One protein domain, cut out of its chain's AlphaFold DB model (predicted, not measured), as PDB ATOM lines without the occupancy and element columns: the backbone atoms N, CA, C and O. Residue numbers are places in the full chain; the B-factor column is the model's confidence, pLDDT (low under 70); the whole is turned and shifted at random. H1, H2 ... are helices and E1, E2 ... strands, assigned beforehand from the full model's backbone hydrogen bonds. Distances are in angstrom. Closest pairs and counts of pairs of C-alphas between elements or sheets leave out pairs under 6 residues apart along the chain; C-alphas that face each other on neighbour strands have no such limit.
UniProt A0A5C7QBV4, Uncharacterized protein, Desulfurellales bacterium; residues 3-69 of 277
ATOM      1  N   VAL A   3     183.549 165.533  66.976       92.38
ATOM      2  CA  VAL A   3     183.925 166.304  68.160       92.38
ATOM      3  C   VAL A   3     185.323 165.897  68.608       92.38
ATOM      4  O   VAL A   3     185.678 164.718  68.582       92.38
ATOM      5  N   GLN A   4     186.138 166.869  69.003       93.50
ATOM      6  CA  GLN A   4     187.450 166.629  69.590       93.50
ATOM      7  C   GLN A   4     187.366 166.798  71.105       93.50
ATOM      8  O   GLN A   4     186.892 167.826  71.585       93.50
ATOM      9  N   ILE A   5     187.874 165.815  71.844       93.38
ATOM     10  CA  ILE A   5     188.034 165.872  73.298       93.38
ATOM     11  C   ILE A   5     189.526 165.877  73.594       93.38
ATOM     12  O   ILE A   5     190.266 165.010  73.123       93.38
ATOM     13  N   ARG A   6     189.986 166.848  74.376       93.50
ATOM     14  CA  ARG A   6     191.398 167.016  74.707       93.50
ATOM     15  C   ARG A   6     191.605 167.112  76.211       93.50
ATOM     16  O   ARG A   6     190.874 167.808  76.909       93.50
ATOM     17  N   ASN A   7     192.651 166.452  76.699       92.00
ATOM     18  CA  ASN A   7     193.128 166.664  78.060       92.00
ATOM     19  C   ASN A   7     193.810 168.041  78.162       92.00
ATOM     20  O   ASN A   7     194.791 168.308  77.465       92.00
ATOM     21  N   SER A   8     193.296 168.919  79.019       87.44
ATOM     22  CA  SER A   8     193.872 170.248  79.255       87.44
ATOM     23  C   SER A   8     195.113 170.204  80.166       87.44
ATOM     24  O   SER A   8     195.937 171.124  80.148       87.44
ATOM     25  N   SER A   9     195.289 169.111  80.912       86.25
ATOM     26  CA  SER A   9     196.368 168.875  81.870       86.25
ATOM     27  C   SER A   9     197.500 168.003  81.302       86.25
ATOM     28  O   SER A   9     197.390 167.352  80.258       86.25
ATOM     29  N   LEU A  10     198.631 168.002  82.012       86.75
ATOM     30  CA  LEU A  10     199.704 167.018  81.830       86.75
ATOM     31  C   LEU A  10     199.394 165.701  82.557       86.75
ATOM     32  O   LEU A  10     199.883 164.650  82.141       86.75
ATOM     33  N   GLU A  11     198.554 165.759  83.591       90.50
ATOM     34  CA  GLU A  11     198.130 164.596  84.368       90.50
ATOM     35  C   GLU A  11     197.183 163.693  83.567       90.50
ATOM     36  O   GLU A  11     196.389 164.202  82.773       90.50
ATOM     37  N   PRO A  12     197.223 162.361  83.753       89.19
ATOM     38  CA  PRO A  12     196.268 161.451  83.130       89.19
ATOM     39  C   PRO A  12     194.822 161.770  83.535       89.19
ATOM     40  O   PRO A  12     194.501 161.816  84.722       89.19
ATOM     41  N   VAL A  13     193.938 161.930  82.549       89.50
ATOM     42  CA  VAL A  13     192.501 162.152  82.768       89.50
ATOM     43  C   VAL A  13     191.726 161.001  82.144       89.50
ATOM     44  O   VAL A  13     191.846 160.734  80.948       89.50
ATOM     45  N   ALA A  14     190.948 160.296  82.964       88.38
ATOM     46  CA  ALA A  14     190.035 159.271  82.480       88.38
ATOM     47  C   ALA A  14     188.864 159.929  81.746       88.38
ATOM     48  O   ALA A  14     188.307 160.922  82.223       88.38
ATOM     49  N   LEU A  15     188.486 159.370  80.598       87.94
ATOM     50  CA  LEU A  15     187.259 159.791  79.942       87.94
ATOM     51  C   LEU A  15     186.053 159.348  80.786       87.94
ATOM     52  O   LEU A  15     186.069 158.254  81.359       87.94
ATOM     53  N   PRO A  16     185.022 160.199  80.925       83.81
ATOM     54  CA  PRO A  16     183.847 159.850  81.703       83.81
ATOM     55  C   PRO A  16     183.059 158.740  81.010       83.81
ATOM     56  O   PRO A  16     182.806 158.790  79.807       83.81
ATOM     57  N   HIS A  17     182.630 157.757  81.796       76.81
ATOM     58  CA  HIS A  17     181.805 156.658  81.308       76.81
ATOM     59  C   HIS A  17     180.530 157.184  80.616       76.81
ATOM     60  O   HIS A  17     179.916 158.118  81.140       76.81
ATOM     61  N   PRO A  18     180.097 156.593  79.481       69.81
ATOM     62  CA  PRO A  18     180.585 155.378  78.818       69.81
ATOM     63  C   PRO A  18     181.717 155.559  77.802       69.81
ATOM     64  O   PRO A  18     182.066 154.573  77.150       69.81
ATOM     65  N   LEU A  19     182.303 156.753  77.659       84.88
ATOM     66  CA  LEU A  19     183.549 156.898  76.903       84.88
ATOM     67  C   LEU A  19     184.659 156.106  77.597       84.88
ATOM     68  O   LEU A  19     184.691 155.997  78.826       84.88
ATOM     69  N   GLN A  20     185.549 155.520  76.805       86.62
ATOM     70  CA  GLN A  20     186.567 154.607  77.315       86.62
ATOM     71  C   GLN A  20     187.966 155.207  77.226       86.62
ATOM     72  O   GLN A  20     188.257 156.025  76.365       86.62
ATOM     73  N   GLY A  21     188.860 154.758  78.105       87.94
ATOM     74  CA  GLY A  21     190.280 155.091  78.039       87.94
ATOM     75  C   GLY A  21     190.707 156.291  78.888       87.94
ATOM     76  O   GLY A  21     189.927 156.929  79.596       87.94
ATOM     77  N   ILE A  22     192.015 156.550  78.856       89.44
ATOM     78  CA  ILE A  22     192.690 157.586  79.643       89.44
ATOM     79  C   ILE A  22     193.511 158.442  78.685       89.44
ATOM     80  O   ILE A  22     194.381 157.922  77.986       89.44
ATOM     81  N   LEU A  23     193.276 159.752  78.697       91.00
ATOM     82  CA  LEU A  23     194.051 160.720  77.929       91.00
ATOM     83  C   LEU A  23     195.274 161.158  78.735       91.00
ATOM     84  O   LEU A  23     195.141 161.637  79.863       91.00
ATOM     85  N   ARG A  24     196.472 161.040  78.160       90.94
ATOM     86  CA  ARG A  24     197.735 161.402  78.833       90.94
ATOM     87  C   ARG A  24     198.402 162.593  78.156       90.94
ATOM     88  O   ARG A  24     198.339 162.709  76.940       90.94
ATOM     89  N   GLY A  25     199.067 163.460  78.924       86.44
ATOM     90  CA  GLY A  25     199.998 164.458  78.379       86.44
ATOM     91  C   GLY A  25     199.433 165.313  77.237       86.44
ATOM     92  O   GLY A  25     200.051 165.401  76.178       86.44
ATOM     93  N   ARG A  26     198.265 165.936  77.438       90.12
ATOM     94  CA  ARG A  26     197.552 166.753  76.431       90.12
ATOM     95  C   ARG A  26     197.083 166.030  75.164       90.12
ATOM     96  O   ARG A  26     196.790 166.692  74.163       90.12
ATOM     97  N   GLN A  27     196.993 164.703  75.203       94.12
ATOM     98  CA  GLN A  27     196.393 163.905  74.138       94.12
ATOM     99  C   GLN A  27     194.980 164.408  73.809       94.12
ATOM    100  O   GLN A  27     194.201 164.771  74.697       94.12
ATOM    101  N   ALA A  28     194.678 164.422  72.513       93.00
ATOM    102  CA  ALA A  28     193.355 164.679  71.977       93.00
ATOM    103  C   ALA A  28     192.858 163.431  71.252       93.00
ATOM    104  O   ALA A  28     193.653 162.736  70.615       93.00
ATOM    105  N   VAL A  29     191.560 163.182  71.347       93.00
ATOM    106  CA  VAL A  29     190.854 162.122  70.625       93.00
ATOM    107  C   VAL A  29     189.682 162.728  69.872       93.00
ATOM    108  O   VAL A  29     189.134 163.760  70.277       93.00
ATOM    109  N   ARG A  30     189.317 162.111  68.755       93.06
ATOM    110  CA  ARG A  30     188.241 162.570  67.876       93.06
ATOM    111  C   ARG A  30     187.167 161.506  67.822       93.06
ATOM    112  O   ARG A  30     187.462 160.366  67.489       93.06
ATOM    113  N   LEU A  31     185.937 161.890  68.130       89.62
ATOM    114  CA  LEU A  31     184.794 160.987  68.113       89.62
ATOM    115  C   LEU A  31     183.835 161.355  66.984       89.62
ATOM    116  O   LEU A  31     183.608 162.544  66.727       89.62
ATOM    117  N   SER A  32     183.251 160.353  66.332       88.25
ATOM    118  CA  SER A  32     182.304 160.535  65.219       88.25
ATOM    119  C   SER A  32     180.890 160.835  65.715       88.25
ATOM    120  O   SER A  32     179.943 160.106  65.425       88.25
ATOM    121  N   MET A  33     180.725 161.905  66.489       84.88
ATOM    122  CA  MET A  33     179.420 162.309  67.010       84.88
ATOM    123  C   MET A  33     179.266 163.826  67.065       84.88
ATOM    124  O   MET A  33     180.253 164.557  67.133       84.88
ATOM    125  N   ALA A  34     178.020 164.297  67.029       87.81
ATOM    126  CA  ALA A  34     177.704 165.713  67.159       87.81
ATOM    127  C   ALA A  34     177.967 166.215  68.588       87.81
ATOM    128  O   ALA A  34     177.763 165.486  69.565       87.81
ATOM    129  N   TYR A  35     178.363 167.484  68.722       88.25
ATOM    130  CA  TYR A  35     178.581 168.125  70.023       88.25
ATOM    131  C   TYR A  35     177.326 168.095  70.915       88.25
ATOM    132  O   TYR A  35     177.411 167.836  72.119       88.25
ATOM    133  N   SER A  36     176.147 168.302  70.323       85.81
ATOM    134  CA  SER A  36     174.856 168.195  71.014       85.81
ATOM    135  C   SER A  36     174.622 166.787  71.569       85.81
ATOM    136  O   SER A  36     174.249 166.640  72.731       85.81
ATOM    137  N   SER A  37     174.919 165.746  70.788       83.81
ATOM    138  CA  SER A  37     174.802 164.350  71.224       83.81
ATOM    139  C   SER A  37     175.808 163.997  72.319       83.81
ATOM    140  O   SER A  37     175.444 163.305  73.269       83.81
ATOM    141  N   LEU A  38     177.050 164.491  72.223       85.81
ATOM    142  CA  LEU A  38     178.084 164.299  73.246       85.81
ATOM    143  C   LEU A  38     177.650 164.913  74.585       85.81
ATOM    144  O   LEU A  38     177.687 164.246  75.612       85.81
ATOM    145  N   THR A  39     177.225 166.175  74.584       84.56
ATOM    146  CA  THR A  39     176.866 166.895  75.819       84.56
ATOM    147  C   THR A  39     175.554 166.414  76.435       84.56
ATOM    148  O   THR A  39     175.445 166.379  77.660       84.56
ATOM    149  N   ALA A  40     174.591 165.981  75.617       82.00
ATOM    150  CA  ALA A  40     173.357 165.366  76.101       82.00
ATOM    151  C   ALA A  40     173.602 163.977  76.708       82.00
ATOM    152  O   ALA A  40     173.052 163.655  77.761       82.00
ATOM    153  N   SER A  41     174.437 163.160  76.060       74.81
ATOM    154  CA  SER A  41     174.704 161.789  76.509       74.81
ATOM    155  C   SER A  41     175.702 161.744  77.666       74.81
ATOM    156  O   SER A  41     175.641 160.841  78.497       74.81
ATOM    157  N   PHE A  42     176.621 162.714  77.728       82.38
ATOM    158  CA  PHE A  42     177.761 162.723  78.645       82.38
ATOM    159  C   PHE A  42     177.933 164.110  79.293       82.38
ATOM    160  O   PHE A  42     178.933 164.788  79.079       82.38
ATOM    161  N   PRO A  43     177.004 164.578  80.134       77.69
ATOM    162  CA  PRO A  43     177.086 165.927  80.701       77.69
ATOM    163  C   PRO A  43     178.363 166.169  81.527       77.69
ATOM    164  O   PRO A  43     178.791 167.304  81.687       77.69
ATOM    165  N   SER A  44     179.034 165.122  82.015       80.88
ATOM    166  CA  SER A  44     180.282 165.245  82.773       80.88
ATOM    167  C   SER A  44     181.527 165.576  81.941       80.88
ATOM    168  O   SER A  44     182.524 165.979  82.541       80.88
ATOM    169  N   VAL A  45     181.528 165.446  80.599       80.06
ATOM    170  CA  VAL A  45     182.695 165.903  79.800       80.06
ATOM    171  C   VAL A  45     182.873 167.422  79.866       80.06
ATOM    172  O   VAL A  45     183.987 167.897  79.668       80.06
ATOM    173  N   THR A  46     181.829 168.192  80.190       76.75
ATOM    174  CA  THR A  46     181.900 169.661  80.281       76.75
ATOM    175  C   THR A  46     182.285 170.179  81.670       76.75
ATOM    176  O   THR A  46     182.398 171.389  81.850       76.75
ATOM    177  N   ASN A  47     182.586 169.305  82.642       76.81
ATOM    178  CA  ASN A  47     182.974 169.686  84.013       76.81
ATOM    179  C   ASN A  47     184.395 170.295  84.133       76.81
ATOM    180  O   ASN A  47     185.008 170.256  85.198       76.81
ATOM    181  N   GLY A  48     184.948 170.848  83.049       74.50
ATOM    182  CA  GLY A  48     186.182 171.646  83.041       74.50
ATOM    183  C   GLY A  48     187.505 170.869  83.016       74.50
ATOM    184  O   GLY A  48     188.543 171.461  82.729       74.50
ATOM    185  N   ALA A  49     187.499 169.555  83.257       82.62
ATOM    186  CA  ALA A  49     188.707 168.719  83.178       82.62
ATOM    187  C   ALA A  49     189.155 168.411  81.733       82.62
ATOM    188  O   ALA A  49     190.290 167.991  81.507       82.62
ATOM    189  N   LEU A  50     188.265 168.603  80.758       89.25
ATOM    190  CA  LEU A  50     188.476 168.294  79.349       89.25
ATOM    191  C   LEU A  50     188.084 169.499  78.495       89.25
ATOM    192  O   LEU A  50     187.106 170.189  78.776       89.25
ATOM    193  N   GLU A  51     188.860 169.745  77.446       91.56
ATOM    194  CA  GLU A  51     188.557 170.742  76.425       91.56
ATOM    195  C   GLU A  51     187.799 170.056  75.284       91.56
ATOM    196  O   GLU A  51     188.245 169.030  74.766       91.56
ATOM    197  N   ILE A  52     186.646 170.612  74.906       91.75
ATOM    198  CA  ILE A  52     185.790 170.066  73.851       91.75
ATOM    199  C   ILE A  52     185.743 171.056  72.692       91.75
ATOM    200  O   ILE A  52     185.450 172.234  72.887       91.75
ATOM    201  N   THR A  53     185.996 170.572  71.481       92.69
ATOM    202  CA  THR A  53     185.892 171.362  70.251       92.69
ATOM    203  C   THR A  53     184.928 170.678  69.294       92.69
ATOM    204  O   THR A  53     185.144 169.525  68.924       92.69
ATOM    205  N   ASP A  54     183.878 171.383  68.881       92.81
ATOM    206  CA  ASP A  54     182.996 170.927  67.807       92.81
ATOM    207  C   ASP A  54     183.724 171.034  66.456       92.81
ATOM    208  O   ASP A  54     184.229 172.102  66.101       92.81
ATOM    209  N   LEU A  55     183.821 169.921  65.724       91.31
ATOM    210  CA  LEU A  55     184.424 169.868  64.386       91.31
ATOM    211  C   LEU A  55     183.369 170.022  63.278       91.31
ATOM    212  O   LEU A  55     183.726 170.106  62.100       91.31
ATOM    213  N   GLY A  56     182.085 170.071  63.646       87.94
ATOM    214  CA  GLY A  56     180.957 170.305  62.757       87.94
ATOM    215  C   GLY A  56     180.429 169.057  62.046       87.94
ATOM    216  O   GLY A  56     181.043 167.982  61.998       87.94
ATOM    217  N   ASP A  57     179.254 169.216  61.440       82.00
ATOM    218  CA  ASP A  57     178.508 168.125  60.802       82.00
ATOM    219  C   ASP A  57     179.207 167.552  59.564       82.00
ATOM    220  O   ASP A  57     179.068 166.363  59.272       82.00
ATOM    221  N   SER A  58     180.037 168.354  58.892       83.56
ATOM    222  CA  SER A  58     180.785 167.969  57.686       83.56
ATOM    223  C   SER A  58     182.168 167.358  57.955       83.56
ATOM    224  O   SER A  58     182.916 167.128  57.006       83.56
ATOM    225  N   TRP A  59     182.537 167.095  59.215       84.94
ATOM    226  CA  TRP A  59     183.813 166.445  59.529       84.94
ATOM    227  C   TRP A  59     183.925 165.052  58.879       84.94
ATOM    228  O   TRP A  59     183.028 164.222  59.044       84.94
ATOM    229  N   SER A  60     185.038 164.804  58.176       83.31
ATOM    230  CA  SER A  60     185.333 163.569  57.423       83.31
ATOM    231  C   SER A  60     186.736 162.992  57.689       83.31
ATOM    232  O   SER A  60     187.210 162.132  56.948       83.31
ATOM    233  N   GLY A  61     187.427 163.473  58.728       87.06
ATOM    234  CA  GLY A  61     188.756 162.984  59.106       87.06
ATOM    235  C   GLY A  61     188.726 161.673  59.899       87.06
ATOM    236  O   GLY A  61     187.664 161.173  60.264       87.06
ATOM    237  N   ALA A  62     189.912 161.139  60.207       86.81
ATOM    238  CA  ALA A  62     190.057 159.957  61.057       86.81
ATOM    239  C   ALA A  62     189.447 160.180  62.454       86.81
ATOM    240  O   ALA A  62     189.526 161.282  63.011       86.81
ATOM    241  N   ASN A  63     188.865 159.116  63.006       88.88
ATOM    242  CA  ASN A  63     188.275 159.073  64.339       88.88
ATOM    243  C   ASN A  63     188.940 157.987  65.195       88.88
ATOM    244  O   ASN A  63     189.593 157.079  64.681       88.88
ATOM    245  N   ASP A  64     188.748 158.103  66.503       89.62
ATOM    246  CA  ASP A  64     189.305 157.226  67.526       89.62
ATOM    247  C   ASP A  64     188.206 156.409  68.237       89.62
ATOM    248  O   ASP A  64     188.414 155.906  69.345       89.62
ATOM    249  N   ASP A  65     187.028 156.260  67.616       83.12
ATOM    250  CA  ASP A  65     185.833 155.659  68.230       83.12
ATOM    251  C   ASP A  65     186.090 154.245  68.759       83.12
ATOM    252  O   ASP A  65     185.627 153.885  69.836       83.12
ATOM    253  N   ALA A  66     186.881 153.453  68.033       78.25
ATOM    254  CA  ALA A  66     187.201 152.081  68.419       78.25
ATOM    255  C   ALA A  66     188.000 151.983  69.731       78.25
ATOM    256  O   ALA A  66     187.967 150.948  70.389       78.25
ATOM    257  N   SER A  67     188.745 153.033  70.093       83.06
ATOM    258  CA  SER A  67     189.608 153.048  71.284       83.06
ATOM    259  C   SER A  67     189.066 153.922  72.416       83.06
ATOM    260  O   SER A  67     189.355 153.642  73.578       83.06
ATOM    261  N   TYR A  68     188.304 154.972  72.090       86.56
ATOM    262  CA  TYR A  68     187.852 155.978  73.061       86.56
ATOM    263  C   TYR A  68     186.367 156.343  72.950       86.56
ATOM    264  O   TYR A  68     185.874 157.156  73.735       86.56
ATOM    265  N   GLY A  69     185.646 155.762  71.989       78.88
ATOM    266  CA  GLY A  69     184.212 155.965  71.830       78.88
ATOM    267  C   GLY A  69     183.385 155.315  72.946       78.88
ATOM    268  O   GLY A  69     183.924 154.655  73.843       78.88
TER     269      GLY A  69
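Overview. This is residues 3 to 69 of the 277 residues of an uncharacterized protein of Desulfurellales bacterium (UniProt A0A5C7QBV4). A small three-stranded antiparallel sheet, ordered E2, E1, E3, has H1 standing over one face, while the short H2 and H3 graze it. Residues 8 to 27, with no named element, make a long loop from E1 to E2 that reaches one end of the longest axis at Glu 11 and folds back, its residues 13 to 14 pairing antiparallel with 22 to 23. The printed part has 67 residues, under half in named elements, running E1, E2, H1, H2, E3, H3; the class is mixed, helices and strands. It is compact, with a radius of gyration of the C-alphas of 11.0 A, and spans 32 by 23 by 18 A.

Arrangement. Start at E1, residues 3 to 7, the inner strand. E2, residues 28 to 31, forms a hairpin with it at 153 degrees; look for N 5 and O 29, 2.9 A apart and within hydrogen-bond range. H1, residues 35 to 41, stands up from the sheet at 43 degrees, 10.3 A in height over the sheet. Every O i to N i+4 pair in H1 is within hydrogen-bond range; H2, residues 43 to 46, and H3, residues 65 to 68, are too short for such a pair, and each has 0 of 1 O i to N i+3 pairs within range. H1 and H2 are close but not clearly touching, with the closest C-alphas, Thr 39 and Val 45, 7.1 A apart. E3, residues 50 to 56, is antiparallel to E1 at 160 degrees, with N 4 and O 53 at 2.8 A. E2, H1, H2 and E3 make a split strand-helix-strand unit, two same-way strands with E1 between them, its crossover right-handed. H3 grazes the sheet, and its Asp 65 comes closest to Leu 31 of E2, C-alphas 5.4 A apart; H3 is apart from H1 and H2.

Along the chain. Find C-alpha 3 at (183.925, 166.304, 68.160); E1 runs 13.5 A from there. E3, the longest strand, covers 18.3 A to C-alpha 56 at (180.957, 170.305, 62.757). H1 covers 9.9 A.

Size, cuts and confidence. The C-alphas of Glu 11 and Ser 58, the two farthest apart, are 32.0 A apart. The printed part has no cut, and the link from E1 to E2 is long. Mean pLDDT of the printed part is 86.3; residue 18 is under 70.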